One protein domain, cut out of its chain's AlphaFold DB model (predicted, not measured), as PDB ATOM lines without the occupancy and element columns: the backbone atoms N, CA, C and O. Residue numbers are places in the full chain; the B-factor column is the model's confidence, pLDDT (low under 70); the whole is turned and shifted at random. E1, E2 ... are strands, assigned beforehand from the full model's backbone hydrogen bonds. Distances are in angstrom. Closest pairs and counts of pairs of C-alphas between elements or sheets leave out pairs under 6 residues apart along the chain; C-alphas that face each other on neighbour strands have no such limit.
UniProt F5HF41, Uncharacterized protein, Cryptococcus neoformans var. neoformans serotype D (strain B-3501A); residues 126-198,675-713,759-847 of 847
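AT A GLANCE: This is residues 126 to 198, 675 to 713 and 759 to 847 of the 847 residues of an uncharacterized protein of Cryptococcus neoformans var. neoformans serotype D (strain B-3501A) (UniProt F5HF41). A strongly twisted sheet, E1 E2 E3 E5 E4, and a second one, E6 E7 E10 E9, lie on the two sides of a small sheet, E11 E12 E13, as three layers only partly face to face. Long loops, among them residues 143 to 161 and 785 to 808, reach far from this core. The printed part has 201 residues and thirteen strands, E1 to E13 in order along the chain, with no named helix; the class is all strand, though only 84 residues are in named elements. Each sheet is antiparallel, in the strand order just given. The whole is loose, with a radius of gyration of the C-alphas of 20.9 A and spans of 60 by 47 by 40 A.

IN THESE COORDINATES: In the largest sheet, E1 is residues 128 to 134, beginning at C-alpha 128 (167.603, 193.741, 184.694), E2 137 to 142, E3 162 to 167, E5 187 to 193, 19.7 A long, and E4 182 to 184. The small sheet has E11, residues 824 to 829, E12, 833 to 838, and E13, 841 to 846, ending at C-alpha 846 (157.820, 189.192, 203.994). In the third, E6 is residues 675 to 681, 20.0 A, E7 696 to 706, 32.3 A, E10 809 to 819, 31.0 A, and E9 780 to 784. E8, residues 760 to 762, pairs with no named strand.

HOW THE PARTS SIT: E1, E2 and E3 form a meander, each strand the antiparallel neighbour of the one before; N 131 and O 139 are 3.0 A apart, and N 140 and O 164 are 2.9 A apart. The three sheets form a stack of sheets, face to face in turn. The largest faces the small one with best planes 22 degrees apart; the closest C-alphas of E1 and E11 are those of Val 133 and Ala 828, 6.3 A. E11, E12 and E13 are a second meander, with N 828 and O 835 at 2.9 A and N 836 and O 843 at 2.8 A. The third sheet faces the small one with best planes 25 degrees apart; the closest C-alphas of E6 and E11 are those of Val 677 and Phe 829, 7.0 A. E7 and E10 are antiparallel at 162 degrees, with N 702 and O 814 at 2.8 A. E8 is apart from E13.

THE WHOLE: The C-alphas of Pro 151 and His 713, the two farthest apart, are 65.9 A apart. Residues 199 to 674 and 714 to 758 are not printed; the C-alpha gaps are 32.8 A and 33.0 A. The long links are E2 to E3, E3 to E4, E6 to E7, E8 to E9 and E9 to E10. The mean pLDDT of the printed part is 74.5; 64 residues are under 70, among them 147 to 158 and 782 to 808.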
ATOM      1  N   PRO A 126     171.490 193.696 188.377       81.19
ATOM      2  CA  PRO A 126     172.139 194.664 187.498       81.19
ATOM      3  C   PRO A 126     171.701 194.436 186.045       81.19
ATOM      4  O   PRO A 126     171.712 193.298 185.583       81.19
ATOM      5  N   ASN A 127     171.373 195.515 185.324       83.44
ATOM      6  CA  ASN A 127     170.917 195.483 183.925       83.44
ATOM      7  C   ASN A 127     169.718 194.540 183.712       83.44
ATOM      8  O   ASN A 127     169.757 193.658 182.851       83.44
ATOM      9  N   ALA A 128     168.693 194.694 184.552       87.81
ATOM     10  CA  ALA A 128     167.603 193.741 184.694       87.81
ATOM     11  C   ALA A 128     166.293 194.412 185.140       87.81
ATOM     12  O   ALA A 128     166.328 195.397 185.884       87.81
ATOM     13  N   GLU A 129     165.156 193.851 184.730       86.56
ATOM     14  CA  GLU A 129     163.810 194.334 185.054       86.56
ATOM     15  C   GLU A 129     162.916 193.195 185.564       86.56
ATOM     16  O   GLU A 129     163.062 192.042 185.169       86.56
ATOM     17  N   ILE A 130     162.008 193.490 186.500       87.50
ATOM     18  CA  ILE A 130     161.089 192.491 187.060       87.50
ATOM     19  C   ILE A 130     159.871 192.387 186.148       87.50
ATOM     20  O   ILE A 130     159.006 193.259 186.189       87.50
ATOM     21  N   ALA A 131     159.785 191.295 185.391       89.00
ATOM     22  CA  ALA A 131     158.641 191.008 184.536       89.00
ATOM     23  C   ALA A 131     157.426 190.525 185.351       89.00
ATOM     24  O   ALA A 131     156.308 190.983 185.136       89.00
ATOM     25  N   GLN A 132     157.626 189.620 186.321       87.88
ATOM     26  CA  GLN A 132     156.513 189.028 187.081       87.88
ATOM     27  C   GLN A 132     156.946 188.496 188.456       87.88
ATOM     28  O   GLN A 132     158.095 188.109 188.664       87.88
ATOM     29  N   VAL A 133     156.000 188.411 189.397       84.81
ATOM     30  CA  VAL A 133     156.160 187.723 190.690       84.81
ATOM     31  C   VAL A 133     154.978 186.779 190.902       84.81
ATOM     32  O   VAL A 133     153.832 187.190 190.754       84.81
ATOM     33  N   GLN A 134     155.247 185.522 191.257       83.75
ATOM     34  CA  GLN A 134     154.221 184.501 191.490       83.75
ATOM     35  C   GLN A 134     154.755 183.413 192.433       83.75
ATOM     36  O   GLN A 134     155.895 182.986 192.286       83.75
ATOM     37  N   LEU A 135     153.952 182.949 193.400       79.69
ATOM     38  CA  LEU A 135     154.247 181.802 194.283       79.69
ATOM     39  C   LEU A 135     155.711 181.716 194.787       79.69
ATOM     40  O   LEU A 135     156.369 180.681 194.665       79.69
ATOM     41  N   ASN A 136     156.227 182.780 195.412       84.50
ATOM     42  CA  ASN A 136     157.623 182.913 195.882       84.50
ATOM     43  C   ASN A 136     158.733 182.928 194.806       84.50
ATOM     44  O   ASN A 136     159.913 182.843 195.166       84.50
ATOM     45  N   HIS A 137     158.384 183.056 193.528       90.00
ATOM     46  CA  HIS A 137     159.310 183.229 192.412       90.00
ATOM     47  C   HIS A 137     159.228 184.657 191.859       90.00
ATOM     48  O   HIS A 137     158.166 185.280 191.872       90.00
ATOM     49  N   ILE A 138     160.358 185.166 191.369       91.75
ATOM     50  CA  ILE A 138     160.468 186.414 190.605       91.75
ATOM     51  C   ILE A 138     161.033 186.048 189.231       91.75
ATOM     52  O   ILE A 138     162.112 185.453 189.160       91.75
ATOM     53  N   LEU A 139     160.318 186.414 188.169       94.31
ATOM     54  CA  LEU A 139     160.817 186.409 186.798       94.31
ATOM     55  C   LEU A 139     161.437 187.776 186.508       94.31
ATOM     56  O   LEU A 139     160.802 188.813 186.713       94.31
ATOM     57  N   VAL A 140     162.682 187.761 186.047       94.38
ATOM     58  CA  VAL A 140     163.491 188.953 185.798       94.38
ATOM     59  C   VAL A 140     164.071 188.863 184.389       94.38
ATOM     60  O   VAL A 140     164.835 187.936 184.126       94.38
ATOM     61  N   THR A 141     163.751 189.792 183.492       93.69
ATOM     62  CA  THR A 141     164.450 189.932 182.202       93.69
ATOM     63  C   THR A 141     165.840 190.523 182.452       93.69
ATOM     64  O   THR A 141     166.012 191.380 183.319       93.69
ATOM     65  N   GLU A 142     166.868 190.033 181.756       92.38
ATOM     66  CA  GLU A 142     168.261 190.473 181.928       92.38
ATOM     67  C   GLU A 142     168.919 190.779 180.575       92.38
ATOM     68  O   GLU A 142     168.578 190.181 179.559       92.38
ATOM     69  N   ARG A 143     169.900 191.691 180.581       90.56
ATOM     70  CA  ARG A 143     170.831 191.931 179.465       90.56
ATOM     71  C   ARG A 143     172.116 191.132 179.702       90.56
ATOM     72  O   ARG A 143     172.884 191.438 180.623       90.56
ATOM     73  N   ILE A 144     172.332 190.089 178.910       89.19
ATOM     74  CA  ILE A 144     173.366 189.063 179.055       89.19
ATOM     75  C   ILE A 144     174.545 189.330 178.126       89.19
ATOM     76  O   ILE A 144     175.639 189.592 178.628       89.19
ATOM     77  N   ASN A 145     174.336 189.279 176.809       83.62
ATOM     78  CA  ASN A 145     175.413 189.282 175.814       83.62
ATOM     79  C   ASN A 145     175.993 190.691 175.599       83.62
ATOM     80  O   ASN A 145     177.141 190.829 175.189       83.62
ATOM     81  N   ARG A 146     175.236 191.740 175.968       72.75
ATOM     82  CA  ARG A 146     175.638 193.160 175.866       72.75
ATOM     83  C   ARG A 146     176.129 193.541 174.463       72.75
ATOM     84  O   ARG A 146     177.094 194.294 174.318       72.75
ATOM     85  N   GLU A 147     175.452 193.046 173.438       63.72
ATOM     86  CA  GLU A 147     175.694 193.468 172.061       63.72
ATOM     87  C   GLU A 147     175.107 194.867 171.835       63.72
ATOM     88  O   GLU A 147     174.007 195.174 172.293       63.72
ATOM     89  N   ILE A 148     175.871 195.745 171.182       58.00
ATOM     90  CA  ILE A 148     175.477 197.134 170.926       58.00
ATOM     91  C   ILE A 148     174.721 197.174 169.598       58.00
ATOM     92  O   ILE A 148     175.343 197.017 168.552       58.00
ATOM     93  N   VAL A 149     173.407 197.422 169.628       58.81
ATOM     94  CA  VAL A 149     172.597 197.430 168.394       58.81
ATOM     95  C   VAL A 149     172.873 198.654 167.510       58.81
ATOM     96  O   VAL A 149     173.054 198.498 166.305       58.81
ATOM     97  N   PHE A 150     172.966 199.865 168.077       59.19
ATOM     98  CA  PHE A 150     173.197 201.094 167.304       59.19
ATOM     99  C   PHE A 150     174.358 201.925 167.872       59.19
ATOM    100  O   PHE A 150     174.144 202.687 168.814       59.19
ATOM    101  N   PRO A 151     175.583 201.884 167.312       58.09
ATOM    102  CA  PRO A 151     176.772 202.507 167.921       58.09
ATOM    103  C   PRO A 151     176.667 204.016 168.231       58.09
ATOM    104  O   PRO A 151     177.480 204.532 168.994       58.09
ATOM    105  N   ASN A 152     175.653 204.712 167.706       63.88
ATOM    106  CA  ASN A 152     175.417 206.145 167.892       63.88
ATOM    107  C   ASN A 152     174.473 206.509 169.068       63.88
ATOM    108  O   ASN A 152     174.314 207.695 169.346       63.88
ATOM    109  N   ALA A 153     173.841 205.542 169.753       54.19
ATOM    110  CA  ALA A 153     172.823 205.785 170.796       54.19
ATOM    111  C   ALA A 153     173.223 205.208 172.183       54.19
ATOM    112  O   ALA A 153     172.707 204.169 172.597       54.19
ATOM    113  N   PRO A 154     174.159 205.841 172.920       50.62
ATOM    114  CA  PRO A 154     174.931 205.193 173.991       50.62
ATOM    115  C   PRO A 154     174.127 204.567 175.147       50.62
ATOM    116  O   PRO A 154     174.590 203.579 175.715       50.62
ATOM    117  N   ASP A 155     172.933 205.075 175.472       50.19
ATOM    118  CA  ASP A 155     172.173 204.652 176.662       50.19
ATOM    119  C   ASP A 155     171.040 203.633 176.389       50.19
ATOM    120  O   ASP A 155     170.504 203.038 177.329       50.19
ATOM    121  N   SER A 156     170.672 203.378 175.125       53.25
ATOM    122  CA  SER A 156     169.488 202.569 174.751       53.25
ATOM    123  C   SER A 156     169.795 201.202 174.120       53.25
ATOM    124  O   SER A 156     168.881 200.458 173.782       53.25
ATOM    125  N   ASN A 157     171.070 200.853 173.957       58.34
ATOM    126  CA  ASN A 157     171.523 199.869 172.963       58.34
ATOM    127  C   ASN A 157     171.467 198.380 173.314       58.34
ATOM    128  O   ASN A 157     171.864 197.571 172.478       58.34
ATOM    129  N   TYR A 158     171.043 198.003 174.517       67.25
ATOM    130  CA  TYR A 158     171.075 196.607 174.954       67.25
ATOM    131  C   TYR A 158     169.669 196.020 174.991       67.25
ATOM    132  O   TYR A 158     168.868 196.369 175.865       67.25
ATOM    133  N   LEU A 159     169.399 195.108 174.061       80.88
ATOM    134  CA  LEU A 159     168.169 194.327 174.041       80.88
ATOM    135  C   LEU A 159     168.124 193.387 175.251       80.88
ATOM    136  O   LEU A 159     169.155 192.921 175.743       80.88
ATOM    137  N   TRP A 160     166.918 193.128 175.746       88.88
ATOM    138  CA  TRP A 160     166.680 192.012 176.652       88.88
ATOM    139  C   TRP A 160     166.915 190.731 175.856       88.88
ATOM    140  O   TRP A 160     166.266 190.532 174.841       88.88
ATOM    141  N   ASP A 161     167.868 189.902 176.263       92.06
ATOM    142  CA  ASP A 161     168.330 188.732 175.493       92.06
ATOM    143  C   ASP A 161     168.395 187.453 176.345       92.06
ATOM    144  O   ASP A 161     168.843 186.388 175.915       92.06
ATOM    145  N   GLY A 162     167.901 187.545 177.576       94.75
ATOM    146  CA  GLY A 162     167.678 186.416 178.451       94.75
ATOM    147  C   GLY A 162     166.850 186.796 179.667       94.75
ATOM    148  O   GLY A 162     166.381 187.923 179.835       94.75
ATOM    149  N   TRP A 163     166.670 185.825 180.551       96.94
ATOM    150  CA  TRP A 163     165.920 186.009 181.784       96.94
ATOM    151  C   TRP A 163     166.567 185.251 182.934       96.94
ATOM    152  O   TRP A 163     167.512 184.474 182.783       96.94
ATOM    153  N   SER A 164     166.049 185.487 184.128       96.56
ATOM    154  CA  SER A 164     166.364 184.695 185.294       96.56
ATOM    155  C   SER A 164     165.164 184.516 186.206       96.56
ATOM    156  O   SER A 164     164.278 185.365 186.304       96.56
ATOM    157  N   VAL A 165     165.167 183.378 186.884       95.94
ATOM    158  CA  VAL A 165     164.130 182.951 187.814       95.94
ATOM    159  C   VAL A 165     164.755 182.914 189.197       95.94
ATOM    160  O   VAL A 165     165.756 182.229 189.414       95.94
ATOM    161  N   TRP A 166     164.179 183.659 190.136       93.88
ATOM    162  CA  TRP A 166     164.682 183.781 191.502       93.88
ATOM    163  C   TRP A 166     163.668 183.234 192.499       93.88
ATOM    164  O   TRP A 166     162.549 183.738 192.577       93.88
ATOM    165  N   ARG A 167     164.056 182.247 193.310       91.62
ATOM    166  CA  ARG A 167     163.191 181.655 194.344       91.62
ATOM    167  C   ARG A 167     163.514 182.228 195.724       91.62
ATOM    168  O   ARG A 167     164.591 181.991 196.271       91.62
ATOM    169  N   ILE A 168     162.563 182.965 196.300       84.62
ATOM    170  CA  ILE A 168     162.766 183.794 197.501       84.62
ATOM    171  C   ILE A 168     162.832 182.954 198.795       84.62
ATOM    172  O   ILE A 168     163.654 183.235 199.678       84.62
ATOM    173  N   ARG A 169     161.963 181.937 198.926       75.44
ATOM    174  CA  ARG A 169     161.792 181.121 200.147       75.44
ATOM    175  C   ARG A 169     162.394 179.704 200.029       75.44
ATOM    176  O   ARG A 169     162.471 179.118 198.950       75.44
ATOM    177  N   ASN A 170     162.780 179.161 201.189       60.00
ATOM    178  CA  ASN A 170     163.271 177.795 201.454       60.00
ATOM    179  C   ASN A 170     164.557 177.373 200.707       60.00
ATOM    180  O   ASN A 170     164.658 176.259 200.202       60.00
ATOM    181  N   ALA A 171     165.598 178.216 200.728       51.84
ATOM    182  CA  ALA A 171     166.927 177.907 200.168       51.84
ATOM    183  C   ALA A 171     167.719 176.777 200.887       51.84
ATOM    184  O   ALA A 171     168.848 176.475 200.490       51.84
ATOM    185  N   TYR A 172     167.159 176.191 201.953       49.69
ATOM    186  CA  TYR A 172     167.745 175.086 202.731       49.69
ATOM    187  C   TYR A 172     167.029 173.741 202.535       49.69
ATOM    188  O   TYR A 172     167.649 172.706 202.729       49.69
ATOM    189  N   GLU A 173     165.747 173.754 202.157       61.00
ATOM    190  CA  GLU A 173     164.946 172.539 201.916       61.00
ATOM    191  C   GLU A 173     164.750 172.279 200.423       61.00
ATOM    192  O   GLU A 173     164.606 171.137 200.001       61.00
ATOM    193  N   PHE A 174     164.742 173.342 199.609       72.12
ATOM    194  CA  PHE A 174     164.726 173.196 198.167       72.12
ATOM    195  C   PHE A 174     166.139 172.943 197.659       72.12
ATOM    196  O   PHE A 174     166.992 173.837 197.711       72.12
ATOM    197  N   ASP A 175     166.353 171.745 197.135       77.31
ATOM    198  CA  ASP A 175     167.548 171.387 196.390       77.31
ATOM    199  C   ASP A 175     167.498 172.026 194.992       77.31
ATOM    200  O   ASP A 175     166.966 171.478 194.025       77.31
ATOM    201  N   GLY A 176     167.993 173.262 194.920       85.81
ATOM    202  CA  GLY A 176     168.207 173.949 193.653       85.81
ATOM    203  C   GLY A 176     169.465 173.472 192.928       85.81
ATOM    204  O   GLY A 176     169.550 173.667 191.720       85.81
ATOM    205  N   GLU A 177     170.404 172.831 193.627       89.56
ATOM    206  CA  GLU A 177     171.699 172.395 193.092       89.56
ATOM    207  C   GLU A 177     171.532 171.207 192.145       89.56
ATOM    208  O   GLU A 177     172.007 171.264 191.012       89.56
ATOM    209  N   SER A 178     170.725 170.204 192.521       91.00
ATOM    210  CA  SER A 178     170.348 169.105 191.611       91.00
ATOM    211  C   SER A 178     169.465 169.535 190.433       91.00
ATOM    212  O   SER A 178     169.126 168.715 189.581       91.00
ATOM    213  N   ARG A 179     169.093 170.817 190.356       93.75
ATOM    214  CA  ARG A 179     168.391 171.449 189.228       93.75
ATOM    215  C   ARG A 179     169.253 172.528 188.561       93.75
ATOM    216  O   ARG A 179     168.722 173.453 187.950       93.75
ATOM    217  N   GLY A 180     170.572 172.465 188.748       92.94
ATOM    218  CA  GLY A 180     171.565 173.366 188.162       92.94
ATOM    219  C   GLY A 180     171.450 174.838 188.583       92.94
ATOM    220  O   GLY A 180     172.007 175.719 187.929       92.94
ATOM    221  N   GLY A 181     170.714 175.127 189.656       93.19
ATOM    222  CA  GLY A 181     170.531 176.465 190.205       93.19
ATOM    223  C   GLY A 181     171.748 176.937 190.993       93.19
ATOM    224  O   GLY A 181     172.433 176.162 191.655       93.19
ATOM    225  N   LYS A 182     171.999 178.247 190.974       92.06
ATOM    226  CA  LYS A 182     173.125 178.891 191.666       92.06
ATOM    227  C   LYS A 182     172.603 179.721 192.836       92.06
ATOM    228  O   LYS A 182     171.648 180.482 192.673       92.06
ATOM    229  N   LYS A 183     173.220 179.627 194.020       90.19
ATOM    230  CA  LYS A 183     172.899 180.550 195.125       90.19
ATOM    231  C   LYS A 183     173.484 181.930 194.832       90.19
ATOM    232  O   LYS A 183     174.697 182.102 194.795       90.19
ATOM    233  N   ALA A 184     172.617 182.923 194.675       88.12
ATOM    234  CA  ALA A 184     172.972 184.327 194.514       88.12
ATOM    235  C   ALA A 184     172.259 185.142 195.599       88.12
ATOM    236  O   ALA A 184     171.055 185.010 195.775       88.12
ATOM    237  N   GLN A 185     172.979 185.970 196.364       88.19
ATOM    238  CA  GLN A 185     172.392 186.804 197.435       88.19
ATOM    239  C   GLN A 185     171.529 186.019 198.461       88.19
ATOM    240  O   GLN A 185     170.575 186.548 199.024       88.19
ATOM    241  N   GLY A 186     171.864 184.745 198.710       85.88
ATOM    242  CA  GLY A 186     171.147 183.870 199.653       85.88
ATOM    243  C   GLY A 186     169.861 183.223 199.115       85.88
ATOM    244  O   GLY A 186     169.180 182.532 199.868       85.88
ATOM    245  N   VAL A 187     169.538 183.413 197.834       89.44
ATOM    246  CA  VAL A 187     168.384 182.813 197.140       89.44
ATOM    247  C   VAL A 187     168.844 181.967 195.954       89.44
ATOM    248  O   VAL A 187     169.952 182.153 195.448       89.44
ATOM    249  N   TRP A 188     168.015 181.020 195.517       92.19
ATOM    250  CA  TRP A 188     168.301 180.238 194.312       92.19
ATOM    251  C   TRP A 188     167.977 181.054 193.060       92.19
ATOM    252  O   TRP A 188     166.906 181.661 192.985       92.19
ATOM    253  N   LYS A 189     168.900 181.044 192.094       93.62
ATOM    254  CA  LYS A 189     168.773 181.671 190.779       93.62
ATOM    255  C   LYS A 189     169.021 180.639 189.676       93.62
ATOM    256  O   LYS A 189     170.033 179.940 189.713       93.62
ATOM    257  N   TRP A 190     168.166 180.643 188.662       95.94
ATOM    258  CA  TRP A 190     168.445 180.087 187.334       95.94
ATOM    259  C   TRP A 190     168.519 181.249 186.349       95.94
ATOM    260  O   TRP A 190     167.736 182.190 186.473       95.94
ATOM    261  N   LYS A 191     169.478 181.236 185.425       96.25
ATOM    262  CA  LYS A 191     169.647 182.274 184.399       96.25
ATOM    263  C   LYS A 191     169.714 181.607 183.033       96.25
ATOM    264  O   LYS A 191     170.447 180.639 182.883       96.25
ATOM    265  N   MET A 192     168.969 182.119 182.067       96.38
ATOM    266  CA  MET A 192     168.798 181.533 180.742       96.38
ATOM    267  C   MET A 192     169.174 182.577 179.688       96.38
ATOM    268  O   MET A 192     168.730 183.720 179.790       96.38
ATOM    269  N   ASN A 193     169.989 182.195 178.702       95.12
ATOM    270  CA  ASN A 193     170.348 183.045 177.565       95.12
ATOM    271  C   ASN A 193     169.531 182.635 176.346       95.12
ATOM    272  O   ASN A 193     169.693 181.521 175.853       95.12
ATOM    273  N   PHE A 194     168.649 183.518 175.884       93.44
ATOM    274  CA  PHE A 194     167.814 183.263 174.715       93.44
ATOM    275  C   PHE A 194     168.621 183.384 173.418       93.44
ATOM    276  O   PHE A 194     168.336 182.678 172.456       93.44
ATOM    277  N   GLY A 195     169.652 184.240 173.407       88.31
ATOM    278  CA  GLY A 195     170.480 184.507 172.224       88.31
ATOM    279  C   GLY A 195     169.769 185.317 171.133       88.31
ATOM    280  O   GLY A 195     170.289 185.445 170.030       88.31
ATOM    281  N   ALA A 196     168.588 185.853 171.436       87.94
ATOM    282  CA  ALA A 196     167.770 186.695 170.574       87.94
ATOM    283  C   ALA A 196     167.049 187.747 171.440       87.94
ATOM    284  O   ALA A 196     167.026 187.594 172.665       87.94
ATOM    285  N   PRO A 197     166.461 188.803 170.852       89.31
ATOM    286  CA  PRO A 197     165.697 189.797 171.600       89.31
ATOM    287  C   PRO A 197     164.470 189.182 172.286       89.31
ATOM    288  O   PRO A 197     163.885 188.224 171.786       89.31
ATOM    289  N   ILE A 198     164.076 189.747 173.423       93.00
ATOM    290  CA  ILE A 198     162.881 189.404 174.192       93.00
ATOM    291  C   ILE A 198     162.029 190.665 174.299       93.00
ATOM    292  O   ILE A 198     162.384 191.597 175.022       93.00
ATOM    293  N   ARG A 675     142.743 191.329 200.093       71.50
ATOM    294  CA  ARG A 675     143.542 192.479 200.493       71.50
ATOM    295  C   ARG A 675     144.219 193.126 199.290       71.50
ATOM    296  O   ARG A 675     144.746 192.427 198.431       71.50
ATOM    297  N   ALA A 676     144.260 194.451 199.275       71.69
ATOM    298  CA  ALA A 676     144.961 195.259 198.286       71.69
ATOM    299  C   ALA A 676     146.134 195.991 198.932       71.69
ATOM    300  O   ALA A 676     145.932 196.664 199.940       71.69
ATOM    301  N   VAL A 677     147.324 195.912 198.344       74.75
ATOM    302  CA  VAL A 677     148.496 196.705 198.743       74.75
ATOM    303  C   VAL A 677     148.760 197.753 197.675       74.75
ATOM    304  O   VAL A 677     149.139 197.393 196.566       74.75
ATOM    305  N   MET A 678     148.585 199.033 198.008       78.94
ATOM    306  CA  MET A 678     149.018 200.173 197.190       78.94
ATOM    307  C   MET A 678     150.381 200.672 197.663       78.94
ATOM    308  O   MET A 678     150.625 200.729 198.870       78.94
ATOM    309  N   VAL A 679     151.225 201.115 196.732       80.31
ATOM    310  CA  VAL A 679     152.417 201.925 197.024       80.31
ATOM    311  C   VAL A 679     152.309 203.248 196.267       80.31
ATOM    312  O   VAL A 679     152.160 203.249 195.048       80.31
ATOM    313  N   GLU A 680     152.368 204.369 196.987       81.88
ATOM    314  CA  GLU A 680     152.132 205.720 196.450       81.88
ATOM    315  C   GLU A 680     153.156 206.738 196.992       81.88
ATOM    316  O   GLU A 680     153.561 206.647 198.153       81.88
ATOM    317  N   PRO A 681     153.615 207.730 196.206       80.00
ATOM    318  CA  PRO A 681     154.529 208.761 196.700       80.00
ATOM    319  C   PRO A 681     153.811 209.707 197.672       80.00
ATOM    320  O   PRO A 681     152.729 210.220 197.371       80.00
ATOM    321  N   VAL A 682     154.427 209.989 198.824       82.50
ATOM    322  CA  VAL A 682     153.824 210.868 199.844       82.50
ATOM    323  C   VAL A 682     153.724 212.314 199.319       82.50
ATOM    324  O   VAL A 682     154.704 212.812 198.757       82.50
ATOM    325  N   PRO A 683     152.573 213.006 199.483       77.38
ATOM    326  CA  PRO A 683     152.429 214.431 199.171       77.38
ATOM    327  C   PRO A 683     153.518 215.277 199.822       77.38
ATOM    328  O   PRO A 683     153.796 215.114 201.009       77.38
ATOM    329  N   ASP A 684     154.157 216.126 199.013       78.62
ATOM    330  CA  ASP A 684     155.078 217.189 199.444       78.62
ATOM    331  C   ASP A 684     156.243 216.720 200.333       78.62
ATOM    332  O   ASP A 684     156.907 217.499 201.024       78.62
ATOM    333  N   ALA A 685     156.532 215.416 200.287       74.00
ATOM    334  CA  ALA A 685     157.592 214.797 201.052       74.00
ATOM    335  C   ALA A 685     158.951 215.230 200.507       74.00
ATOM    336  O   ALA A 685     159.465 214.677 199.529       74.00
ATOM    337  N   LYS A 686     159.553 216.204 201.195       76.88
ATOM    338  CA  LYS A 686     160.955 216.578 201.008       76.88
ATOM    339  C   LYS A 686     161.831 215.319 201.123       76.88
ATOM    340  O   LYS A 686     161.605 214.520 202.038       76.88
ATOM    341  N   PRO A 687     162.816 215.117 200.228       71.75
ATOM    342  CA  PRO A 687     163.708 213.969 200.313       71.75
ATOM    343  C   PRO A 687     164.443 213.970 201.659       71.75
ATOM    344  O   PRO A 687     164.976 214.986 202.106       71.75
ATOM    345  N   LEU A 688     164.430 212.822 202.330       72.06
ATOM    346  CA  LEU A 688     164.928 212.649 203.688       72.06
ATOM    347  C   LEU A 688     166.366 212.130 203.660       72.06
ATOM    348  O   LEU A 688     166.623 210.996 203.251       72.06
ATOM    349  N   VAL A 689     167.302 212.920 204.188       69.31
ATOM    350  CA  VAL A 689     168.657 212.453 204.523       69.31
ATOM    351  C   VAL A 689     168.571 211.632 205.815       69.31
ATOM    352  O   VAL A 689     168.671 212.161 206.920       69.31
ATOM    353  N   ARG A 690     168.312 210.324 205.699       60.47
ATOM    354  CA  ARG A 690     168.075 209.425 206.853       60.47
ATOM    355  C   ARG A 690     169.307 208.653 207.336       60.47
ATOM    356  O   ARG A 690     169.181 207.822 208.237       60.47
ATOM    357  N   LYS A 691     170.491 208.888 206.766       60.94
ATOM    358  CA  LYS A 691     171.688 208.083 207.039       60.94
ATOM    359  C   LYS A 691     172.972 208.896 207.205       60.94
ATOM    360  O   LYS A 691     173.160 209.930 206.575       60.94
ATOM    361  N   LYS A 692     173.908 208.325 207.977       56.44
ATOM    362  CA  LYS A 692     175.292 208.813 208.155       56.44
ATOM    363  C   LYS A 692     176.154 208.771 206.878       56.44
ATOM    364  O   LYS A 692     177.253 209.304 206.898       56.44
ATOM    365  N   ASP A 693     175.686 208.123 205.810       65.19
ATOM    366  CA  ASP A 693     176.388 207.960 204.525       65.19
ATOM    367  C   ASP A 693     175.956 208.989 203.453       65.19
ATOM    368  O   ASP A 693     176.403 208.913 202.312       65.19
ATOM    369  N   GLY A 694     175.082 209.944 203.800       71.38
ATOM    370  CA  GLY A 694     174.627 211.000 202.889       71.38
ATOM    371  C   GLY A 694     173.622 210.556 201.819       71.38
ATOM    372  O   GLY A 694     173.303 211.345 200.930       71.38
ATOM    373  N   GLN A 695     173.097 209.326 201.870       75.12
ATOM    374  CA  GLN A 695     172.077 208.888 200.912       75.12
ATOM    375  C   GLN A 695     170.731 209.604 201.122       75.12
ATOM    376  O   GLN A 695     170.191 209.658 202.232       75.12
ATOM    377  N   LEU A 696     170.174 210.109 200.017       80.62
ATOM    378  CA  LEU A 696     168.834 210.681 199.941       80.62
ATOM    379  C   LEU A 696     167.794 209.566 199.781       80.62
ATOM    380  O   LEU A 696     167.891 208.745 198.870       80.62
ATOM    381  N   MET A 697     166.779 209.569 200.644       82.25
ATOM    382  CA  MET A 697     165.656 208.634 200.588       82.25
ATOM    383  C   MET A 697     164.365 209.385 200.248       82.25
ATOM    384  O   MET A 697     164.095 210.450 200.810       82.25
ATOM    385  N   ARG A 698     163.523 208.815 199.383       84.06
ATOM    386  CA  ARG A 698     162.179 209.335 199.091       84.06
ATOM    387  C   ARG A 698     161.130 208.568 199.895       84.06
ATOM    388  O   ARG A 698     161.242 207.356 200.084       84.06
ATOM    389  N   GLN A 699     160.119 209.286 200.383       84.44
ATOM    390  CA  GLN A 699     159.046 208.719 201.196       84.44
ATOM    391  C   GLN A 699     157.847 208.319 200.335       84.44
ATOM    392  O   GLN A 699     157.342 209.111 199.537       84.44
ATOM    393  N   TYR A 700     157.364 207.103 200.559       86.31
ATOM    394  CA  TYR A 700     156.155 206.547 199.964       86.31
ATOM    395  C   TYR A 700     155.224 206.071 201.085       86.31
ATOM    396  O   TYR A 700     155.682 205.744 202.183       86.31
ATOM    397  N   TRP A 701     153.922 206.032 200.834       85.12
ATOM    398  CA  TRP A 701     152.993 205.248 201.638       85.12
ATOM    399  C   TRP A 701     152.920 203.842 201.059       85.12
ATOM    400  O   TRP A 701     152.906 203.664 199.842       85.12
ATOM    401  N   MET A 702     152.844 202.853 201.942       84.75
ATOM    402  CA  MET A 702     152.291 201.546 201.636       84.75
ATOM    403  C   MET A 702     150.948 201.441 202.359       84.75
ATOM    404  O   MET A 702     150.888 201.566 203.585       84.75
ATOM    405  N   THR A 703     149.880 201.241 201.595       81.88
ATOM    406  CA  THR A 703     148.497 201.260 202.077       81.88
ATOM    407  C   THR A 703     147.859 199.900 201.814       81.88
ATOM    408  O   THR A 703     147.678 199.512 200.661       81.88
ATOM    409  N   LEU A 704     147.512 199.176 202.879       81.12
ATOM    410  CA  LEU A 704     146.760 197.925 202.827       81.12
ATOM    411  C   LEU A 704     145.266 198.219 203.001       81.12
ATOM    412  O   LEU A 704     144.878 198.841 203.987       81.12
ATOM    413  N   ARG A 705     144.419 197.726 202.096       76.62
ATOM    414  CA  ARG A 705     142.960 197.674 202.285       76.62
ATOM    415  C   ARG A 705     142.493 196.228 202.353       76.62
ATOM    416  O   ARG A 705     142.828 195.455 201.466       76.62
ATOM    417  N   ASP A 706     141.724 195.867 203.373       75.00
ATOM    418  CA  ASP A 706     141.094 194.549 203.515       75.00
ATOM    419  C   ASP A 706     139.604 194.674 203.167       75.00
ATOM    420  O   ASP A 706     138.839 195.230 203.953       75.00
ATOM    421  N   TYR A 707     139.210 194.208 201.975       64.31
ATOM    422  CA  TYR A 707     137.845 194.302 201.424       64.31
ATOM    423  C   TYR A 707     136.936 193.152 201.871       64.31
ATOM    424  O   TYR A 707     135.914 192.857 201.245       64.31
ATOM    425  N   SER A 708     137.299 192.455 202.949       59.19
ATOM    426  CA  SER A 708     136.427 191.454 203.544       59.19
ATOM    427  C   SER A 708     135.068 192.070 203.883       59.19
ATOM    428  O   SER A 708     134.984 192.970 204.723       59.19
ATOM    429  N   ARG A 709     133.978 191.562 203.288       48.34
ATOM    430  CA  ARG A 709     132.629 191.922 203.740       48.34
ATOM    431  C   ARG A 709     132.513 191.593 205.226       48.34
ATOM    432  O   ARG A 709     132.440 190.416 205.594       48.34
ATOM    433  N   HIS A 710     132.403 192.626 206.058       45.75
ATOM    434  CA  HIS A 710     131.999 192.527 207.456       45.75
ATOM    435  C   HIS A 710     130.531 192.067 207.563       45.75
ATOM    436  O   HIS A 710     129.651 192.773 208.039       45.75
ATOM    437  N   THR A 711     130.259 190.814 207.183       39.25
ATOM    438  CA  THR A 711     129.060 190.095 207.647       39.25
ATOM    439  C   THR A 711     129.090 189.929 209.169       39.25
ATOM    440  O   THR A 711     128.044 189.765 209.802       39.25
ATOM    441  N   PHE A 712     130.276 190.030 209.774       39.00
ATOM    442  CA  PHE A 712     130.473 190.350 211.180       39.00
ATOM    443  C   PHE A 712     130.381 191.864 211.393       39.00
ATOM    444  O   PHE A 712     131.389 192.562 211.400       39.00
ATOM    445  N   HIS A 713     129.161 192.358 211.614       37.44
ATOM    446  CA  HIS A 713     128.975 193.599 212.358       37.44
ATOM    447  C   HIS A 713     129.459 193.385 213.797       37.44
ATOM    448  O   HIS A 713     128.683 193.013 214.684       37.44
ATOM    449  N   PRO A 759     161.827 193.526 212.691       77.62
ATOM    450  CA  PRO A 759     161.905 192.784 211.436       77.62
ATOM    451  C   PRO A 759     163.342 192.370 211.121       77.62
ATOM    452  O   PRO A 759     164.275 193.165 211.297       77.62
ATOM    453  N   ARG A 760     163.541 191.144 210.627       80.69
ATOM    454  CA  ARG A 760     164.873 190.696 210.216       80.69
ATOM    455  C   ARG A 760     165.274 191.438 208.942       80.69
ATOM    456  O   ARG A 760     164.754 191.170 207.864       80.69
ATOM    457  N   VAL A 761     166.213 192.372 209.068       74.19
ATOM    458  CA  VAL A 761     166.755 193.146 207.943       74.19
ATOM    459  C   VAL A 761     167.944 192.396 207.342       74.19
ATOM    460  O   VAL A 761     169.000 192.313 207.973       74.19
ATOM    461  N   ILE A 762     167.801 191.872 206.122       74.75
ATOM    462  CA  ILE A 762     168.902 191.222 205.394       74.75
ATOM    463  C   ILE A 762     169.493 192.206 204.380       74.75
ATOM    464  O   ILE A 762     168.833 192.625 203.429       74.75
ATOM    465  N   LYS A 763     170.758 192.585 204.597       66.75
ATOM    466  CA  LYS A 763     171.513 193.476 203.705       66.75
ATOM    467  C   LYS A 763     172.009 192.724 202.467       66.75
ATOM    468  O   LYS A 763     172.428 191.575 202.565       66.75
ATOM    469  N   CYS A 764     172.027 193.412 201.326       65.31
ATOM    470  CA  CYS A 764     172.690 192.932 200.115       65.31
ATOM    471  C   CYS A 764     174.213 192.801 200.366       65.31
ATOM    472  O   CYS A 764     174.799 193.740 200.911       65.31
ATOM    473  N   PRO A 765     174.868 191.685 199.983       66.19
ATOM    474  CA  PRO A 765     176.297 191.448 200.234       66.19
ATOM    475  C   PRO A 765     177.252 192.133 199.233       66.19
ATOM    476  O   PRO A 765     178.453 191.887 199.278       66.19
ATOM    477  N   LEU A 766     176.743 192.941 198.295       63.88
ATOM    478  CA  LEU A 766     177.547 193.567 197.237       63.88
ATOM    479  C   LEU A 766     178.233 194.864 197.694       63.88
ATOM    480  O   LEU A 766     177.727 195.569 198.562       63.88
ATOM    481  N   VAL A 767     179.348 195.201 197.032       56.12
ATOM    482  CA  VAL A 767     180.236 196.347 197.339       56.12
ATOM    483  C   VAL A 767     179.498 197.693 197.376       56.12
ATOM    484  O   VAL A 767     179.758 198.509 198.253       56.12
ATOM    485  N   ASN A 768     178.535 197.892 196.470       64.31
ATOM    486  CA  ASN A 768     177.602 199.022 196.477       64.31
ATOM    487  C   ASN A 768     176.196 198.506 196.837       64.31
ATOM    488  O   ASN A 768     175.393 198.230 195.935       64.31
ATOM    489  N   PRO A 769     175.891 198.299 198.132       63.41
ATOM    490  CA  PRO A 769     174.651 197.661 198.544       63.41
ATOM    491  C   PRO A 769     173.463 198.586 198.291       63.41
ATOM    492  O   PRO A 769     173.477 199.765 198.653       63.41
ATOM    493  N   VAL A 770     172.394 198.025 197.724       68.31
ATOM    494  CA  VAL A 770     171.093 198.697 197.671       68.31
ATOM    495  C   VAL A 770     170.655 198.983 199.117       68.31
ATOM    496  O   VAL A 770     170.682 198.063 199.947       68.31
ATOM    497  N   PRO A 771     170.299 200.228 199.480       72.50
ATOM    498  CA  PRO A 771     169.933 200.540 200.852       72.50
ATOM    499  C   PRO A 771     168.617 199.855 201.203       72.50
ATOM    500  O   PRO A 771     167.608 200.063 200.538       72.50
ATOM    501  N   VAL A 772     168.612 199.024 202.248       79.94
ATOM    502  CA  VAL A 772     167.390 198.307 202.628       79.94
ATOM    503  C   VAL A 772     166.316 199.309 203.047       79.94
ATOM    504  O   VAL A 772     166.576 200.188 203.876       79.94
ATOM    505  N   ALA A 773     165.127 199.164 202.460       82.94
ATOM    506  CA  ALA A 773     163.983 200.011 202.739       82.94
ATOM    507  C   ALA A 773     163.664 200.043 204.240       82.94
ATOM    508  O   ALA A 773     163.730 199.024 204.935       82.94
ATOM    509  N   GLN A 774     163.312 201.226 204.739       82.81
ATOM    510  CA  GLN A 774     162.861 201.404 206.119       82.81
ATOM    511  C   GLN A 774     161.358 201.601 206.144       82.81
ATOM    512  O   GLN A 774     160.817 202.315 205.306       82.81
ATOM    513  N   MET A 775     160.713 201.022 207.148       83.81
ATOM    514  CA  MET A 775     159.287 201.163 207.395       83.81
ATOM    515  C   MET A 775     159.084 201.944 208.692       83.81
ATOM    516  O   MET A 775     159.784 201.702 209.676       83.81
ATOM    517  N   ASP A 776     158.190 202.928 208.676       79.69
ATOM    518  CA  ASP A 776     157.832 203.697 209.863       79.69
ATOM    519  C   ASP A 776     156.902 202.869 210.759       79.69
ATOM    520  O   ASP A 776     155.978 202.215 210.276       79.69
ATOM    521  N   ASN A 777     157.140 202.914 212.069       71.12
ATOM    522  CA  ASN A 777     156.307 202.238 213.064       71.12
ATOM    523  C   ASN A 777     154.985 202.987 213.316       71.12
ATOM    524  O   ASN A 777     154.077 202.429 213.930       71.12
ATOM    525  N   ASN A 778     154.887 204.244 212.866       73.50
ATOM    526  CA  ASN A 778     153.680 205.059 212.947       73.50
ATOM    527  C   ASN A 778     152.641 204.587 211.918       73.50
ATOM    528  O   ASN A 778     152.563 205.106 210.801       73.50
ATOM    529  N   LEU A 779     151.859 203.583 212.311       74.94
ATOM    530  CA  LEU A 779     150.699 203.106 211.565       74.94
ATOM    531  C   LEU A 779     149.553 204.111 211.672       74.94
ATOM    532  O   LEU A 779     149.257 204.604 212.760       74.94
ATOM    533  N   ILE A 780     148.881 204.362 210.552       76.69
ATOM    534  CA  ILE A 780     147.617 205.097 210.522       76.69
ATOM    535  C   ILE A 780     146.542 204.107 210.082       76.69
ATOM    536  O   ILE A 780     146.539 203.657 208.936       76.69
ATOM    537  N   GLU A 781     145.656 203.730 211.000       72.31
ATOM    538  CA  GLU A 781     144.485 202.917 210.678       72.31
ATOM    539  C   GLU A 781     143.286 203.825 210.393       72.31
ATOM    540  O   GLU A 781     142.957 204.699 211.195       72.31
ATOM    541  N   HIS A 782     142.611 203.591 209.268       67.88
ATOM    542  CA  HIS A 782     141.341 204.221 208.926       67.88
ATOM    543  C   HIS A 782     140.275 203.132 208.759       67.88
ATOM    544  O   HIS A 782     140.366 202.262 207.890       67.88
ATOM    545  N   SER A 783     139.243 203.172 209.599       57.28
ATOM    546  CA  SER A 783     138.040 202.351 209.456       57.28
ATOM    547  C   SER A 783     136.934 203.187 208.817       57.28
ATOM    548  O   SER A 783     136.386 204.068 209.479       57.28
ATOM    549  N   THR A 784     136.597 202.924 207.553       59.47
ATOM    550  CA  THR A 784     135.562 203.681 206.828       59.47
ATOM    551  C   THR A 784     134.712 202.790 205.935       59.47
ATOM    552  O   THR A 784     135.195 202.276 204.928       59.47
ATOM    553  N   SER A 785     133.426 202.706 206.270       47.53
ATOM    554  CA  SER A 785     132.312 202.798 205.316       47.53
ATOM    555  C   SER A 785     131.016 202.807 206.131       47.53
ATOM    556  O   SER A 785     130.545 201.737 206.538       47.53
ATOM    557  N   GLU A 786     130.441 203.978 206.414       47.62
ATOM    558  CA  GLU A 786     129.076 203.983 206.936       47.62
ATOM    559  C   GLU A 786     128.109 203.648 205.796       47.62
ATOM    560  O   GLU A 786     128.218 204.147 204.680       47.62
ATOM    561  N   ILE A 787     127.115 202.802 206.079       44.50
ATOM    562  CA  ILE A 787     126.080 202.404 205.102       44.50
ATOM    563  C   ILE A 787     125.247 203.623 204.630       44.50
ATOM    564  O   ILE A 787     124.492 203.526 203.663       44.50
ATOM    565  N   GLN A 788     125.369 204.768 205.310       43.72
ATOM    566  CA  GLN A 788     124.592 205.981 205.069       43.72
ATOM    567  C   GLN A 788     125.317 207.057 204.239       43.72
ATOM    568  O   GLN A 788     124.669 208.046 203.892       43.72
ATOM    569  N   ASP A 789     126.586 206.863 203.855       39.22
ATOM    570  CA  ASP A 789     127.346 207.843 203.061       39.22
ATOM    571  C   ASP A 789     126.745 208.022 201.651       39.22
ATOM    572  O   ASP A 789     127.018 207.269 200.711       39.22
ATOM    573  N   LYS A 790     125.899 209.045 201.483       40.94
ATOM    574  CA  LYS A 790     125.259 209.404 200.210       40.94
ATOM    575  C   LYS A 790     125.993 210.549 199.505       40.94
ATOM    576  O   LYS A 790     125.785 211.703 199.856       40.94
ATOM    577  N   ARG A 791     126.638 210.188 198.388       42.41
ATOM    578  CA  ARG A 791     127.074 211.014 197.246       42.41
ATOM    579  C   ARG A 791     128.177 212.053 197.479       42.41
ATOM    580  O   ARG A 791     128.160 212.824 198.425       42.41
ATOM    581  N   LEU A 792     129.032 212.144 196.465       36.44
ATOM    582  CA  LEU A 792     129.779 213.340 196.082       36.44
ATOM    583  C   LEU A 792     129.574 213.567 194.576       36.44
ATOM    584  O   LEU A 792     129.231 212.631 193.848       36.44
ATOM    585  N   TRP A 793     129.699 214.818 194.132       46.50
ATOM    586  CA  TRP A 793     129.348 215.261 192.779       46.50
ATOM    587  C   TRP A 793     130.541 216.017 192.179       46.50
ATOM    588  O   TRP A 793     130.905 217.097 192.637       46.50
ATOM    589  N   THR A 794     131.204 215.419 191.191       46.91
ATOM    590  CA  THR A 794     132.535 215.817 190.693       46.91
ATOM    591  C   THR A 794     132.442 216.831 189.544       46.91
ATOM    592  O   THR A 794     132.955 216.586 188.454       46.91
ATOM    593  N   LYS A 795     131.710 217.932 189.765       45.72
ATOM    594  CA  LYS A 795     130.879 218.591 188.736       45.72
ATOM    595  C   LYS A 795     131.563 219.016 187.418       45.72
ATOM    596  O   LYS A 795     130.883 218.979 186.400       45.72
ATOM    597  N   ARG A 796     132.858 219.364 187.400       44.50
ATOM    598  CA  ARG A 796     133.666 219.527 186.164       44.50
ATOM    599  C   ARG A 796     135.078 218.922 186.302       44.50
ATOM    600  O   ARG A 796     136.083 219.605 186.198       44.50
ATOM    601  N   ILE A 797     135.119 217.614 186.576       44.19
ATOM    602  CA  ILE A 797     136.250 216.722 186.236       44.19
ATOM    603  C   ILE A 797     137.557 216.988 187.044       44.19
ATOM    604  O   ILE A 797     138.659 217.101 186.521       44.19
ATOM    605  N   PHE A 798     137.393 216.938 188.377       50.38
ATOM    606  CA  PHE A 798     138.402 216.703 189.445       50.38
ATOM    607  C   PHE A 798     139.221 217.876 190.020       50.38
ATOM    608  O   PHE A 798     139.852 218.641 189.311       50.38
ATOM    609  N   TYR A 799     139.345 217.868 191.357       46.69
ATOM    610  CA  TYR A 799     140.636 217.886 192.083       46.69
ATOM    611  C   TYR A 799     140.513 217.110 193.426       46.69
ATOM    612  O   TYR A 799     141.112 217.463 194.437       46.69
ATOM    613  N   ASP A 800     139.732 216.015 193.380       45.50
ATOM    614  CA  ASP A 800     139.246 215.140 194.468       45.50
ATOM    615  C   ASP A 800     138.265 215.740 195.501       45.50
ATOM    616  O   ASP A 800     138.611 216.592 196.307       45.50
ATOM    617  N   GLU A 801     137.079 215.120 195.600       44.69
ATOM    618  CA  GLU A 801     136.688 214.471 196.859       44.69
ATOM    619  C   GLU A 801     135.873 213.184 196.566       44.69
ATOM    620  O   GLU A 801     134.791 213.205 195.985       44.69
ATOM    621  N   LEU A 802     136.494 212.045 196.898       46.91
ATOM    622  CA  LEU A 802     136.016 210.648 196.960       46.91
ATOM    623  C   LEU A 802     134.858 210.166 196.053       46.91
ATOM    624  O   LEU A 802     133.677 210.208 196.402       46.91
ATOM    625  N   LEU A 803     135.241 209.421 195.006       42.78
ATOM    626  CA  LEU A 803     134.422 208.324 194.475       42.78
ATOM    627  C   LEU A 803     134.041 207.326 195.584       42.78
ATOM    628  O   LEU A 803     134.875 206.895 196.385       42.78
ATOM    629  N   GLN A 804     132.771 206.922 195.586       53.62
ATOM    630  CA  GLN A 804     132.205 206.068 196.623       53.62
ATOM    631  C   GLN A 804     132.547 204.587 196.409       53.62
ATOM    632  O   GLN A 804     132.261 204.018 195.356       53.62
ATOM    633  N   SER A 805     133.054 203.929 197.453       49.75
ATOM    634  CA  SER A 805     133.112 202.466 197.515       49.75
ATOM    635  C   SER A 805     131.858 201.932 198.200       49.75
ATOM    636  O   SER A 805     131.677 202.156 199.395       49.75
ATOM    637  N   LYS A 806     131.025 201.158 197.491       59.22
ATOM    638  CA  LYS A 806     130.002 200.319 198.151       59.22
ATOM    639  C   LYS A 806     130.587 199.038 198.766       59.22
ATOM    640  O   LYS A 806     129.886 198.317 199.476       59.22
ATOM    641  N   LEU A 807     131.867 198.746 198.514       59.88
ATOM    642  CA  LEU A 807     132.605 197.689 199.200       59.88
ATOM    643  C   LEU A 807     133.057 198.209 200.571       59.88
ATOM    644  O   LEU A 807     133.709 199.251 200.646       59.88
ATOM    645  N   MET A 808     132.741 197.472 201.637       65.88
ATOM    646  CA  MET A 808     133.268 197.747 202.979       65.88
ATOM    647  C   MET A 808     134.733 197.319 203.068       65.88
ATOM    648  O   MET A 808     135.070 196.234 202.588       65.88
ATOM    649  N   TYR A 809     135.586 198.128 203.704       71.00
ATOM    650  CA  TYR A 809     136.984 197.762 203.939       71.00
ATOM    651  C   TYR A 809     137.587 198.382 205.206       71.00
ATOM    652  O   TYR A 809     137.167 199.443 205.668       71.00
ATOM    653  N   LYS A 810     138.631 197.734 205.737       75.12
ATOM    654  CA  LYS A 810     139.581 198.352 206.680       75.12
ATOM    655  C   LYS A 810     140.792 198.862 205.902       75.12
ATOM    656  O   LYS A 810     141.345 198.105 205.110       75.12
ATOM    657  N   GLU A 811     141.247 200.088 206.152       82.00
ATOM    658  CA  GLU A 811     142.489 200.632 205.588       82.00
ATOM    659  C   GLU A 811     143.575 200.789 206.666       82.00
ATOM    660  O   GLU A 811     143.320 201.240 207.783       82.00
ATOM    661  N   VAL A 812     144.807 200.408 206.331       83.44
ATOM    662  CA  VAL A 812     145.992 200.516 207.189       83.44
ATOM    663  C   VAL A 812     147.128 201.099 206.359       83.44
ATOM    664  O   VAL A 812     147.504 200.527 205.337       83.44
ATOM    665  N   ARG A 813     147.689 202.231 206.788       87.81
ATOM    666  CA  ARG A 813     148.804 202.913 206.116       87.81
ATOM    667  C   ARG A 813     150.074 202.842 206.947       87.81
ATOM    668  O   ARG A 813     150.048 203.049 208.159       87.81
ATOM    669  N   ALA A 814     151.196 202.648 206.267       89.50
ATOM    670  CA  ALA A 814     152.538 202.760 206.821       89.50
ATOM    671  C   ALA A 814     153.427 203.557 205.858       89.50
ATOM    672  O   ALA A 814     153.271 203.464 204.642       89.50
ATOM    673  N   LYS A 815     154.386 204.331 206.371       88.50
ATOM    674  CA  LYS A 815     155.372 205.013 205.514       88.50
ATOM    675  C   LYS A 815     156.526 204.064 205.222       88.50
ATOM    676  O   LYS A 815     157.047 203.440 206.145       88.50
ATOM    677  N   ILE A 816     156.976 204.014 203.975       88.31
ATOM    678  CA  ILE A 816     158.222 203.357 203.576       88.31
ATOM    679  C   ILE A 816     159.200 204.385 202.993       88.31
ATOM    680  O   ILE A 816     158.802 205.394 202.409       88.31
ATOM    681  N   LEU A 817     160.493 204.131 203.159       87.00
ATOM    682  CA  LEU A 817     161.576 204.915 202.570       87.00
ATOM    683  C   LEU A 817     162.327 204.070 201.549       87.00
ATOM    684  O   LEU A 817     162.859 203.017 201.904       87.00
ATOM    685  N   LEU A 818     162.407 204.574 200.318       85.81
ATOM    686  CA  LEU A 818     163.131 203.970 199.198       85.81
ATOM    687  C   LEU A 818     164.286 204.885 198.755       85.81
ATOM    688  O   LEU A 818     164.260 206.090 199.020       85.81
ATOM    689  N   ASP A 819     165.301 204.316 198.106       82.12
ATOM    690  CA  ASP A 819     166.450 205.059 197.564       82.12
ATOM    691  C   ASP A 819     165.983 206.090 196.525       82.12
ATOM    692  O   ASP A 819     165.271 205.735 195.588       82.12
ATOM    693  N   GLN A 820     166.380 207.360 196.645       81.38
ATOM    694  CA  GLN A 820     166.056 208.342 195.603       81.38
ATOM    695  C   GLN A 820     166.825 208.069 194.299       81.38
ATOM    696  O   GLN A 820     166.330 208.410 193.227       81.38
ATOM    697  N   LYS A 821     168.010 207.443 194.365       81.44
ATOM    698  CA  LYS A 821     168.846 207.152 193.185       81.44
ATOM    699  C   LYS A 821     168.318 206.006 192.325       81.44
ATOM    700  O   LYS A 821     168.798 205.828 191.213       81.44
ATOM    701  N   ARG A 822     167.381 205.212 192.843       81.06
ATOM    702  CA  ARG A 822     166.786 204.070 192.146       81.06
ATOM    703  C   ARG A 822     165.287 204.310 192.080       81.06
ATOM    704  O   ARG A 822     164.599 203.996 193.054       81.06
ATOM    705  N   PRO A 823     164.768 204.910 190.995       79.38
ATOM    706  CA  PRO A 823     163.343 205.153 190.893       79.38
ATOM    707  C   PRO A 823     162.574 203.847 191.086       79.38
ATOM    708  O   PRO A 823     162.993 202.768 190.652       79.38
ATOM    709  N   TYR A 824     161.445 203.976 191.772       81.25
ATOM    710  CA  TYR A 824     160.416 202.956 191.822       81.25
ATOM    711  C   TYR A 824     160.012 202.577 190.385       81.25
ATOM    712  O   TYR A 824     159.806 203.470 189.561       81.25
ATOM    713  N   ARG A 825     159.906 201.276 190.092       79.50
ATOM    714  CA  ARG A 825     159.516 200.756 188.770       79.50
ATOM    715  C   ARG A 825     158.185 200.009 188.828       79.50
ATOM    716  O   ARG A 825     157.259 200.363 188.110       79.50
ATOM    717  N   SER A 826     158.071 199.019 189.709       75.88
ATOM    718  CA  SER A 826     156.896 198.142 189.801       75.88
ATOM    719  C   SER A 826     156.711 197.590 191.216       75.88
ATOM    720  O   SER A 826     157.581 197.727 192.078       75.88
ATOM    721  N   SER A 827     155.566 196.969 191.499       79.69
ATOM    722  CA  SER A 827     155.388 196.200 192.731       79.69
ATOM    723  C   SER A 827     154.312 195.137 192.598       79.69
ATOM    724  O   SER A 827     153.283 195.376 191.974       79.69
ATOM    725  N   ALA A 828     154.531 194.003 193.253       77.31
ATOM    726  CA  ALA A 828     153.636 192.856 193.268       77.31
ATOM    727  C   ALA A 828     153.373 192.380 194.704       77.31
ATOM    728  O   ALA A 828     154.172 192.620 195.612       77.31
ATOM    729  N   PHE A 829     152.259 191.679 194.905       77.25
ATOM    730  CA  PHE A 829     151.847 191.094 196.178       77.25
ATOM    731  C   PHE A 829     151.271 189.701 195.918       77.25
ATOM    732  O   PHE A 829     150.350 189.567 195.119       77.25
ATOM    733  N   ASP A 830     151.803 188.678 196.588       69.94
ATOM    734  CA  ASP A 830     151.375 187.275 196.431       69.94
ATOM    735  C   ASP A 830     150.532 186.754 197.615       69.94
ATOM    736  O   ASP A 830     150.382 185.549 197.814       69.94
ATOM    737  N   GLY A 831     150.017 187.662 198.451       70.50
ATOM    738  CA  GLY A 831     149.327 187.334 199.705       70.50
ATOM    739  C   GLY A 831     150.262 187.118 200.905       70.50
ATOM    740  O   GLY A 831     149.811 187.216 202.047       70.50
ATOM    741  N   LYS A 832     151.561 186.862 200.682       75.56
ATOM    742  CA  LYS A 832     152.561 186.604 201.740       75.56
ATOM    743  C   LYS A 832     153.744 187.572 201.712       75.56
ATOM    744  O   LYS A 832     154.409 187.761 202.731       75.56
ATOM    745  N   MET A 833     154.046 188.146 200.554       82.75
ATOM    746  CA  MET A 833     155.184 189.028 200.327       82.75
ATOM    747  C   MET A 833     154.782 190.185 199.421       82.75
ATOM    748  O   MET A 833     154.124 189.977 198.404       82.75
ATOM    749  N   VAL A 834     155.214 191.396 199.771       86.75
ATOM    750  CA  VAL A 834     155.189 192.555 198.871       86.75
ATOM    751  C   VAL A 834     156.582 192.702 198.272       86.75
ATOM    752  O   VAL A 834     157.559 192.850 199.005       86.75
ATOM    753  N   VAL A 835     156.682 192.656 196.948       87.38
ATOM    754  CA  VAL A 835     157.916 192.917 196.202       87.38
ATOM    755  C   VAL A 835     157.796 194.300 195.579       87.38
ATOM    756  O   VAL A 835     156.845 194.556 194.852       87.38
ATOM    757  N   ILE A 836     158.747 195.186 195.854       88.62
ATOM    758  CA  ILE A 836     158.864 196.518 195.255       88.62
ATOM    759  C   ILE A 836     160.089 196.512 194.346       88.62
ATOM    760  O   ILE A 836     161.220 196.484 194.835       88.62
ATOM    761  N   GLY A 837     159.859 196.526 193.037       85.56
ATOM    762  CA  GLY A 837     160.875 196.698 192.011       85.56
ATOM    763  C   GLY A 837     161.371 198.138 191.961       85.56
ATOM    764  O   GLY A 837     160.591 199.091 191.887       85.56
ATOM    765  N   VAL A 838     162.688 198.288 191.993       86.19
ATOM    766  CA  VAL A 838     163.398 199.558 191.830       86.19
ATOM    767  C   VAL A 838     164.461 199.386 190.757       86.19
ATOM    768  O   VAL A 838     164.810 198.269 190.380       86.19
ATOM    769  N   GLU A 839     165.022 200.485 190.272       83.12
ATOM    770  CA  GLU A 839     166.092 200.384 189.287       83.12
ATOM    771  C   GLU A 839     167.288 199.547 189.787       83.12
ATOM    772  O   GLU A 839     167.875 199.776 190.857       83.12
ATOM    773  N   SER A 840     167.627 198.533 188.990       81.00
ATOM    774  CA  SER A 840     168.624 197.505 189.290       81.00
ATOM    775  C   SER A 840     168.411 196.726 190.609       81.00
ATOM    776  O   SER A 840     169.386 196.330 191.262       81.00
ATOM    777  N   GLY A 841     167.167 196.492 191.054       85.94
ATOM    778  CA  GLY A 841     166.910 195.652 192.234       85.94
ATOM    779  C   GLY A 841     165.455 195.538 192.705       85.94
ATOM    780  O   GLY A 841     164.515 195.974 192.052       85.94
ATOM    781  N   ALA A 842     165.274 194.943 193.885       88.50
ATOM    782  CA  ALA A 842     163.987 194.822 194.562       88.50
ATOM    783  C   ALA A 842     164.108 194.909 196.086       88.50
ATOM    784  O   ALA A 842     165.070 194.417 196.682       88.50
ATOM    785  N   HIS A 843     163.069 195.438 196.729       88.88
ATOM    786  CA  HIS A 843     162.814 195.283 198.160       88.88
ATOM    787  C   HIS A 843     161.687 194.273 198.367       88.88
ATOM    788  O   HIS A 843     160.639 194.382 197.741       88.88
ATOM    789  N   ILE A 844     161.895 193.293 199.242       89.50
ATOM    790  CA  ILE A 844     160.927 192.236 199.540       89.50
ATOM    791  C   ILE A 844     160.540 192.361 201.008       89.50
ATOM    792  O   ILE A 844     161.398 192.250 201.886       89.50
ATOM    793  N   PHE A 845     159.255 192.580 201.258       89.00
ATOM    794  CA  PHE A 845     158.649 192.646 202.581       89.00
ATOM    795  C   PHE A 845     157.874 191.352 202.799       89.00
ATOM    796  O   PHE A 845     156.809 191.148 202.217       89.00
ATOM    797  N   THR A 846     158.435 190.462 203.607       86.12
ATOM    798  CA  THR A 846     157.820 189.192 203.994       86.12
ATOM    799  C   THR A 846     156.933 189.434 205.202       86.12
ATOM    800  O   THR A 846     157.395 190.050 206.159       86.12
ATOM    801  N   PHE A 847     155.697 188.938 205.190       83.38
ATOM    802  CA  PHE A 847     154.795 188.971 206.345       83.38
ATOM    803  C   PHE A 847     154.629 187.573 206.943       83.38
ATOM    804  O   PHE A 847     154.722 186.579 206.180       83.38
TER     805      PHE A 847